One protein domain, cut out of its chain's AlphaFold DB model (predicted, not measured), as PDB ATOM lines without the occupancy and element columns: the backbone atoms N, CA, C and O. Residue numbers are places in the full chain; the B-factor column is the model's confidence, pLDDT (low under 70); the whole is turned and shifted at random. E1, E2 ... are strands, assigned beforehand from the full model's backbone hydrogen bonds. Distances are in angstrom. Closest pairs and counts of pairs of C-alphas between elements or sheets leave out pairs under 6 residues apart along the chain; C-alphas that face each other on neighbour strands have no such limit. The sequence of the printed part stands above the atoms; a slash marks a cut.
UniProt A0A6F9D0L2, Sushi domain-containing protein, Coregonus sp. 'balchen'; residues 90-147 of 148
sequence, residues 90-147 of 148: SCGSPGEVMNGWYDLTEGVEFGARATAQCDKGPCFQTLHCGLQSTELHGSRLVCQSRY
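What this domain is: This is residues 90 to 147 of the 148 residues of the protein "Sushi domain-containing protein" of Coregonus sp. 'balchen' (UniProt A0A6F9D0L2). What does the sheet look like as a whole? It is a curled, strongly twisted strip in which the chain folds back and forth through E1, E2, E3 and E4, a meander in which each strand is the antiparallel neighbour of the one before. The E3 and E4 hairpin makes one end of a rod, the E1 and E2 hairpin lies toward the other end, and only a short stretch of E2, residues 113 to 115, pairs with E3 to join them. How much of the printed part is in the strands? The printed part has 58 residues with no named helix and four named strands, in the order E1, E2, E3, E4 both along the chain and across the sheet, and the class is all strand although under half of the residues, 28 of 58, are in named elements. How large is it? It is only just compact, close to loose, with a radius of gyration of the C-alphas of 12.2 A and spans of 41 by 20 by 15 A.

Where its parts are: Where are the longest strands? E3 is residues 126 to 134, 20.7 A from first to last C-alpha, and E4 is residues 138 to 146, 21.5 A long. E4 ends at C-alpha 146, at (-11.484, 47.423, -36.427). Where are the other two strands? E2 is residues 113 to 118, 16.2 A long, beginning at C-alpha 113, at (-5.880, 49.195, -44.756). E1 is residues 100 to 103, 9.7 A long, beginning at C-alpha 100, at (-17.187, 39.714, -51.116). Do the strands run straight? E3 bends by 73 degrees at residue 129, and E4 bends by 70 degrees at residue 143.

How they stand to each other: How do E3 and E4 pair? They are an antiparallel hairpin with 151 degrees between their N-to-C directions. The C-alphas of Cys 129 and Cys 143, the residues at which the two strands bend, face each other at 4.3 A. N 128 and O 144 are within hydrogen-bond range at 2.9 A, and so are N 142 and O 130 at 3.0 A. How does E2 join them? E2 and E3 are an antiparallel hairpin at 129 degrees; the C-alphas of Thr 115 and Thr 126 face each other at 4.5 A, and N 127 and O 114 are within hydrogen-bond range at 2.8 A. The pairing is staggered: E2 pairs with E3 over residues 113 to 115 and with E1 over residues 115 to 118. What lies at the edges? E1 and E4 are the edge strands. E1 and E2 are an antiparallel hairpin at 152 degrees, with the C-alphas of Gly 100 and Cys 118 facing each other at 3.9 A and N 101 and O 117 within hydrogen-bond range at 2.8 A. E1 is apart from E3 and from E4.

The domain as a whole: How far does the rod reach? The two C-alphas farthest apart, those of Lys 120 and Leu 136, are 41.4 A from each other. From edge to edge of the sheet the strands' lines turn by 61 degrees and the way across it turns by 218 degrees, curled like part of a barrel. How are the strands linked? The printed part has no cut; the link from E3 to E4 is tight, with 3 residues, and those from E1 to E2 and from E2 to E3 are short, with 9 and 7 residues. Where is the model less sure? The mean pLDDT of the printed part is 86.2, and residues 134 to 138 and residue 147 are under 70.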
ATOM      1  N   SER A  90       5.281  43.089 -45.104       94.00
ATOM      2  CA  SER A  90       3.937  42.642 -45.488       94.00
ATOM      3  C   SER A  90       3.247  41.862 -44.361       94.00
ATOM      4  O   SER A  90       3.859  40.975 -43.767       94.00
ATOM      5  N   CYS A  91       1.963  42.140 -44.107       93.44
ATOM      6  CA  CYS A  91       1.092  41.268 -43.309       93.44
ATOM      7  C   CYS A  91       0.639  40.014 -44.077       93.44
ATOM      8  O   CYS A  91       0.116  39.082 -43.468       93.44
ATOM      9  N   GLY A  92       0.846  39.978 -45.395       90.88
ATOM     10  CA  GLY A  92       0.306  38.951 -46.280       90.88
ATOM     11  C   GLY A  92      -1.159  39.195 -46.646       90.88
ATOM     12  O   GLY A  92      -1.703  40.279 -46.437       90.88
ATOM     13  N   SER A  93      -1.795  38.178 -47.231       90.69
ATOM     14  CA  SER A  93      -3.207  38.261 -47.610       90.69
ATOM     15  C   SER A  93      -4.100  38.381 -46.365       90.69
ATOM     16  O   SER A  93      -3.928  37.588 -45.435       90.69
ATOM     17  N   PRO A  94      -5.076  39.311 -46.337       89.81
ATOM     18  CA  PRO A  94      -6.047  39.421 -45.246       89.81
ATOM     19  C   PRO A  94      -7.034  38.248 -45.152       89.81
ATOM     20  O   PRO A  94      -7.829  38.205 -44.216       89.81
ATOM     21  N   GLY A  95      -6.983  37.302 -46.092       89.50
ATOM     22  CA  GLY A  95      -7.923  36.190 -46.184       89.50
ATOM     23  C   GLY A  95      -9.143  36.535 -47.033       89.50
ATOM     24  O   GLY A  95      -9.105  37.442 -47.865       89.50
ATOM     25  N   GLU A  96     -10.217  35.779 -46.832       88.44
ATOM     26  CA  GLU A  96     -11.460  35.893 -47.595       88.44
ATOM     27  C   GLU A  96     -12.570  36.511 -46.740       88.44
ATOM     28  O   GLU A  96     -12.625  36.311 -45.525       88.44
ATOM     29  N   VAL A  97     -13.483  37.235 -47.387       89.31
ATOM     30  CA  VAL A  97     -14.728  37.713 -46.782       89.31
ATOM     31  C   VAL A  97     -15.902  37.007 -47.458       89.31
ATOM     32  O   VAL A  97     -15.897  36.767 -48.664       89.31
ATOM     33  N   MET A  98     -16.908  36.621 -46.676       87.19
ATOM     34  CA  MET A  98     -18.055  35.876 -47.193       87.19
ATOM     35  C   MET A  98     -18.866  36.740 -48.168       87.19
ATOM     36  O   MET A  98     -19.355  37.798 -47.780       87.19
ATOM     37  N   ASN A  99     -19.063  36.254 -49.400       90.31
ATOM     38  CA  ASN A  99     -19.779  36.966 -50.472       90.31
ATOM     39  C   ASN A  99     -19.206  38.372 -50.752       90.31
ATOM     40  O   ASN A  99     -19.948  39.358 -50.823       90.31
ATOM     41  N   GLY A 100     -17.881  38.466 -50.844       91.12
ATOM     42  CA  GLY A 100     -17.187  39.714 -51.116       91.12
ATOM     43  C   GLY A 100     -15.680  39.535 -51.305       91.12
ATOM     44  O   GLY A 100     -15.174  38.418 -51.399       91.12
ATOM     45  N   TRP A 101     -14.951  40.647 -51.313       92.38
ATOM     46  CA  TRP A 101     -13.490  40.697 -51.368       92.38
ATOM     47  C   TRP A 101     -12.949  41.874 -50.552       92.38
ATOM     48  O   TRP A 101     -13.677  42.809 -50.230       92.38
ATOM     49  N   TYR A 102     -11.656  41.863 -50.228       93.12
ATOM     50  CA  TYR A 102     -10.996  43.046 -49.676       93.12
ATOM     51  C   TYR A 102     -10.453  43.938 -50.790       93.12
ATOM     52  O   TYR A 102      -9.754  43.471 -51.689       93.12
ATOM     53  N   ASP A 103     -10.723  45.236 -50.693       92.50
ATOM     54  CA  ASP A 103      -9.993  46.251 -51.442       92.50
ATOM     55  C   ASP A 103      -8.578  46.395 -50.871       92.50
ATOM     56  O   ASP A 103      -8.415  46.803 -49.719       92.50
ATOM     57  N   LEU A 104      -7.571  46.049 -51.676       92.81
ATOM     58  CA  LEU A 104      -6.149  46.102 -51.319       92.81
ATOM     59  C   LEU A 104      -5.400  47.212 -52.066       92.81
ATOM     60  O   LEU A 104      -4.185  47.126 -52.235       92.81
ATOM     61  N   THR A 105      -6.096  48.257 -52.523       93.81
ATOM     62  CA  THR A 105      -5.473  49.371 -53.261       93.81
ATOM     63  C   THR A 105      -4.400  50.102 -52.435       93.81
ATOM     64  O   THR A 105      -3.424  50.591 -52.998       93.81
ATOM     65  N   GLU A 106      -4.521  50.133 -51.099       94.12
ATOM     66  CA  GLU A 106      -3.492  50.685 -50.193       94.12
ATOM     67  C   GLU A 106      -2.311  49.721 -49.931       94.12
ATOM     68  O   GLU A 106      -1.350  50.101 -49.259       94.12
ATOM     69  N   GLY A 107      -2.360  48.496 -50.460       94.31
ATOM     70  CA  GLY A 107      -1.365  47.447 -50.246       94.31
ATOM     71  C   GLY A 107      -1.671  46.530 -49.059       94.31
ATOM     72  O   GLY A 107      -2.765  46.521 -48.495       94.31
ATOM     73  N   VAL A 108      -0.675  45.723 -48.693       94.19
ATOM     74  CA  VAL A 108      -0.739  44.751 -47.578       94.19
ATOM     75  C   VAL A 108       0.424  44.919 -46.600       94.19
ATOM     76  O   VAL A 108       0.670  44.068 -45.745       94.19
ATOM     77  N   GLU A 109       1.195  45.992 -46.750       95.81
ATOM     78  CA  GLU A 109       2.333  46.310 -45.901       95.81
ATOM     79  C   GLU A 109       1.925  47.058 -44.630       95.81
ATOM     80  O   GLU A 109       0.820  47.577 -44.511       95.81
ATOM     81  N   PHE A 110       2.832  47.115 -43.653       95.69
ATOM     82  CA  PHE A 110       2.596  47.743 -42.355       95.69
ATOM     83  C   PHE A 110       1.963  49.143 -42.457       95.69
ATOM     84  O   PHE A 110       2.508  50.046 -43.089       95.69
ATOM     85  N   GLY A 111       0.808  49.329 -41.819       93.50
ATOM     86  CA  GLY A 111       0.013  50.558 -41.881       93.50
ATOM     87  C   GLY A 111      -1.043  50.595 -42.993       93.50
ATOM     88  O   GLY A 111      -1.898  51.480 -42.954       93.50
ATOM     89  N   ALA A 112      -1.037  49.648 -43.937       95.75
ATOM     90  CA  ALA A 112      -2.066  49.537 -44.970       95.75
ATOM     91  C   ALA A 112      -3.429  49.131 -44.390       95.75
ATOM     92  O   ALA A 112      -3.524  48.493 -43.329       95.75
ATOM     93  N   ARG A 113      -4.492  49.496 -45.113       93.31
ATOM     94  CA  ARG A 113      -5.880  49.195 -44.756       93.31
ATOM     95  C   ARG A 113      -6.568  48.423 -45.863       93.31
ATOM     96  O   ARG A 113      -6.504  48.806 -47.026       93.31
ATOM     97  N   ALA A 114      -7.274  47.375 -45.464       93.19
ATOM     98  CA  ALA A 114      -8.082  46.554 -46.346       93.19
ATOM     99  C   ALA A 114      -9.556  46.708 -45.968       93.19
ATOM    100  O   ALA A 114      -9.945  46.391 -44.843       93.19
ATOM    101  N   THR A 115     -10.380  47.203 -46.889       91.50
ATOM    102  CA  THR A 115     -11.820  47.408 -46.647       91.50
ATOM    103  C   THR A 115     -12.612  46.337 -47.377       91.50
ATOM    104  O   THR A 115     -12.385  46.110 -48.562       91.50
ATOM    105  N   ALA A 116     -13.521  45.659 -46.679       91.88
ATOM    106  CA  ALA A 116     -14.372  44.652 -47.295       91.88
ATOM    107  C   ALA A 116     -15.388  45.302 -48.246       91.88
ATOM    108  O   ALA A 116     -16.115  46.221 -47.871       91.88
ATOM    109  N   GLN A 117     -15.464  44.778 -49.462       91.75
ATOM    110  CA  GLN A 117     -16.510  45.034 -50.441       91.75
ATOM    111  C   GLN A 117     -17.358  43.771 -50.564       91.75
ATOM    112  O   GLN A 117     -16.809  42.681 -50.685       91.75
ATOM    113  N   CYS A 118     -18.682  43.902 -50.514       91.06
ATOM    114  CA  CYS A 118     -19.594  42.762 -50.520       91.06
ATOM    115  C   CYS A 118     -20.603  42.858 -51.658       91.06
ATOM    116  O   CYS A 118     -21.073  43.942 -51.998       91.06
ATOM    117  N   ASP A 119     -20.970  41.700 -52.203       88.94
ATOM    118  CA  ASP A 119     -21.851  41.592 -53.368       88.94
ATOM    119  C   ASP A 119     -23.284  42.049 -53.061       88.94
ATOM    120  O   ASP A 119     -24.013  42.516 -53.938       88.94
ATOM    121  N   LYS A 120     -23.722  41.884 -51.805       86.62
ATOM    122  CA  LYS A 120     -25.071  42.231 -51.345       86.62
ATOM    123  C   LYS A 120     -25.012  43.032 -50.052       86.62
ATOM    124  O   LYS A 120     -24.804  42.476 -48.978       86.62
ATOM    125  N   GLY A 121     -25.303  44.325 -50.164       82.19
ATOM    126  CA  GLY A 121     -25.365  45.243 -49.029       82.19
ATOM    127  C   GLY A 121     -23.987  45.683 -48.513       82.19
ATOM    128  O   GLY A 121     -22.955  45.217 -48.992       82.19
ATOM    129  N   PRO A 122     -23.957  46.626 -47.559       77.62
ATOM    130  CA  PRO A 122     -22.715  47.152 -47.009       77.62
ATOM    131  C   PRO A 122     -22.079  46.184 -46.000       77.62
ATOM    132  O   PRO A 122     -22.736  45.726 -45.067       77.62
ATOM    133  N   CYS A 123     -20.776  45.940 -46.153       79.62
ATOM    134  CA  CYS A 123     -19.947  45.278 -45.148       79.62
ATOM    135  C   CYS A 123     -19.140  46.318 -44.365       79.62
ATOM    136  O   CYS A 123     -18.371  47.080 -44.940       79.62
ATOM    137  N   PHE A 124     -19.290  46.338 -43.040       81.38
ATOM    138  CA  PHE A 124     -18.579  47.262 -42.143       81.38
ATOM    139  C   PHE A 124     -17.315  46.627 -41.558       81.38
ATOM    140  O   PHE A 124     -17.076  46.680 -40.354       81.38
ATOM    141  N   GLN A 125     -16.524  45.965 -42.403       87.44
ATOM    142  CA  GLN A 125     -15.287  45.322 -41.977       87.44
ATOM    143  C   GLN A 125     -14.090  46.007 -42.625       87.44
ATOM    144  O   GLN A 125     -13.910  45.974 -43.842       87.44
ATOM    145  N   THR A 126     -13.241  46.586 -41.786       90.06
ATOM    146  CA  THR A 126     -11.955  47.145 -42.196       90.06
ATOM    147  C   THR A 126     -10.860  46.479 -41.388       90.06
ATOM    148  O   THR A 126     -10.925  46.424 -40.155       90.06
ATOM    149  N   LEU A 127      -9.853  45.964 -42.086       91.69
ATOM    150  CA  LEU A 127      -8.663  45.396 -41.486       91.69
ATOM    151  C   LEU A 127      -7.495  46.375 -41.584       91.69
ATOM    152  O   LEU A 127      -7.319  47.055 -42.594       91.69
ATOM    153  N   HIS A 128      -6.667  46.406 -40.546       93.31
ATOM    154  CA  HIS A 128      -5.416  47.160 -40.528       93.31
ATOM    155  C   HIS A 128      -4.237  46.203 -40.434       93.31
ATOM    156  O   HIS A 128      -4.228  45.344 -39.552       93.31
ATOM    157  N   CYS A 129      -3.237  46.375 -41.299       93.75
ATOM    158  CA  CYS A 129      -1.964  45.680 -41.162       93.75
ATOM    159  C   CYS A 129      -1.149  46.343 -40.047       93.75
ATOM    160  O   CYS A 129      -0.606  47.435 -40.218       93.75
ATOM    161  N   GLY A 130      -1.102  45.697 -38.885       92.12
ATOM    162  CA  GLY A 130      -0.532  46.269 -37.672       92.12
ATOM    163  C   GLY A 130       0.173  45.236 -36.808       92.12
ATOM    164  O   GLY A 130       0.236  44.052 -37.139       92.12
ATOM    165  N   LEU A 131       0.733  45.706 -35.695       90.12
ATOM    166  CA  LEU A 131       1.357  44.841 -34.704       90.12
ATOM    167  C   LEU A 131       0.295  44.254 -33.787       90.12
ATOM    168  O   LEU A 131      -0.492  44.997 -33.210       90.12
ATOM    169  N   GLN A 132       0.348  42.940 -33.601       85.69
ATOM    170  CA  GLN A 132      -0.442  42.234 -32.603       85.69
ATOM    171  C   GLN A 132       0.476  41.615 -31.553       85.69
ATOM    172  O   GLN A 132       1.451  40.937 -31.892       85.69
ATOM    173  N   SER A 133       0.149  41.816 -30.273       70.25
ATOM    174  CA  SER A 133       0.814  41.143 -29.156       70.25
ATOM    175  C   SER A 133       0.241  39.736 -28.997       70.25
ATOM    176  O   SER A 133      -0.819  39.547 -28.400       70.25
ATOM    177  N   THR A 134       0.919  38.738 -29.548       68.94
ATOM    178  CA  THR A 134       0.733  37.346 -29.122       68.94
ATOM    179  C   THR A 134       1.652  37.096 -27.920       68.94
ATOM    180  O   THR A 134       2.758  37.628 -27.890       68.94
ATOM    181  N   GLU A 135       1.187  36.379 -26.894       61.78
ATOM    182  CA  GLU A 135       1.847  36.260 -25.579       61.78
ATOM    183  C   GLU A 135       3.348  35.865 -25.583       61.78
ATOM    184  O   GLU A 135       3.872  35.275 -26.528       61.78
ATOM    185  N   LEU A 136       4.001  36.211 -24.460       49.25
ATOM    186  CA  LEU A 136       5.366  35.986 -23.935       49.25
ATOM    187  C   LEU A 136       6.602  36.174 -24.842       49.25
ATOM    188  O   LEU A 136       7.635  36.570 -24.310       49.25
ATOM    189  N   HIS A 137       6.547  35.975 -26.164       52.19
ATOM    190  CA  HIS A 137       7.757  35.987 -27.010       52.19
ATOM    191  C   HIS A 137       7.657  36.747 -28.344       52.19
ATOM    192  O   HIS A 137       8.497  36.543 -29.220       52.19
ATOM    193  N   GLY A 138       6.714  37.681 -28.506       58.69
ATOM    194  CA  GLY A 138       6.899  38.766 -29.478       58.69
ATOM    195  C   GLY A 138       5.665  39.236 -30.238       58.69
ATOM    196  O   GLY A 138       4.643  38.560 -30.340       58.69
ATOM    197  N   SER A 139       5.802  40.438 -30.796       75.50
ATOM    198  CA  SER A 139       4.834  41.070 -31.690       75.50
ATOM    199  C   SER A 139       4.971  40.544 -33.120       75.50
ATOM    200  O   SER A 139       6.075  40.560 -33.671       75.50
ATOM    201  N   ARG A 140       3.859  40.157 -33.753       83.69
ATOM    202  CA  ARG A 140       3.802  39.796 -35.182       83.69
ATOM    203  C   ARG A 140       2.909  40.769 -35.949       83.69
ATOM    204  O   ARG A 140       1.965  41.324 -35.394       83.69
ATOM    205  N   LEU A 141       3.203  40.946 -37.236       88.31
ATOM    206  CA  LEU A 141       2.351  41.688 -38.156       88.31
ATOM    207  C   LEU A 141       1.194  40.838 -38.667       88.31
ATOM    208  O   LEU A 141       1.415  39.759 -39.225       88.31
ATOM    209  N   VAL A 142      -0.022  41.338 -38.471       90.44
ATOM    210  CA  VAL A 142      -1.267  40.695 -38.898       90.44
ATOM    211  C   VAL A 142      -2.297  41.746 -39.305       90.44
ATOM    212  O   VAL A 142      -2.286  42.878 -38.816       90.44
ATOM    213  N   CYS A 143      -3.209  41.358 -40.193       90.38
ATOM    214  CA  CYS A 143      -4.394  42.146 -40.502       90.38
ATOM    215  C   CYS A 143      -5.438  41.952 -39.393       90.38
ATOM    216  O   CYS A 143      -5.844  40.824 -39.119       90.38
ATOM    217  N   GLN A 144      -5.874  43.037 -38.752       89.50
ATOM    218  CA  GLN A 144      -6.829  42.983 -37.638       89.50
ATOM    219  C   GLN A 144      -8.081  43.805 -37.896       89.50
ATOM    220  O   GLN A 144      -7.978  44.927 -38.389       89.50
ATOM    221  N   SER A 145      -9.243  43.280 -37.499       85.06
ATOM    222  CA  SER A 145     -10.524  43.971 -37.642       85.06
ATOM    223  C   SER A 145     -10.655  45.134 -36.677       85.06
ATOM    224  O   SER A 145     -10.548  44.960 -35.462       85.06
ATOM    225  N   ARG A 146     -10.982  46.305 -37.217       79.31
ATOM    226  CA  ARG A 146     -11.484  47.423 -36.427       79.31
ATOM    227  C   ARG A 146     -13.012  47.345 -36.429       79.31
ATOM    228  O   ARG A 146     -13.628  47.594 -37.459       79.31
ATOM    229  N   TYR A 147     -13.609  46.958 -35.302       59.72
ATOM    230  CA  TYR A 147     -15.049  47.133 -35.091       59.72
ATOM    231  C   TYR A 147     -15.315  48.640 -34.919       59.72
ATOM    232  O   TYR A 147     -14.635  49.278 -34.112       59.72
TER     233      TYR A 147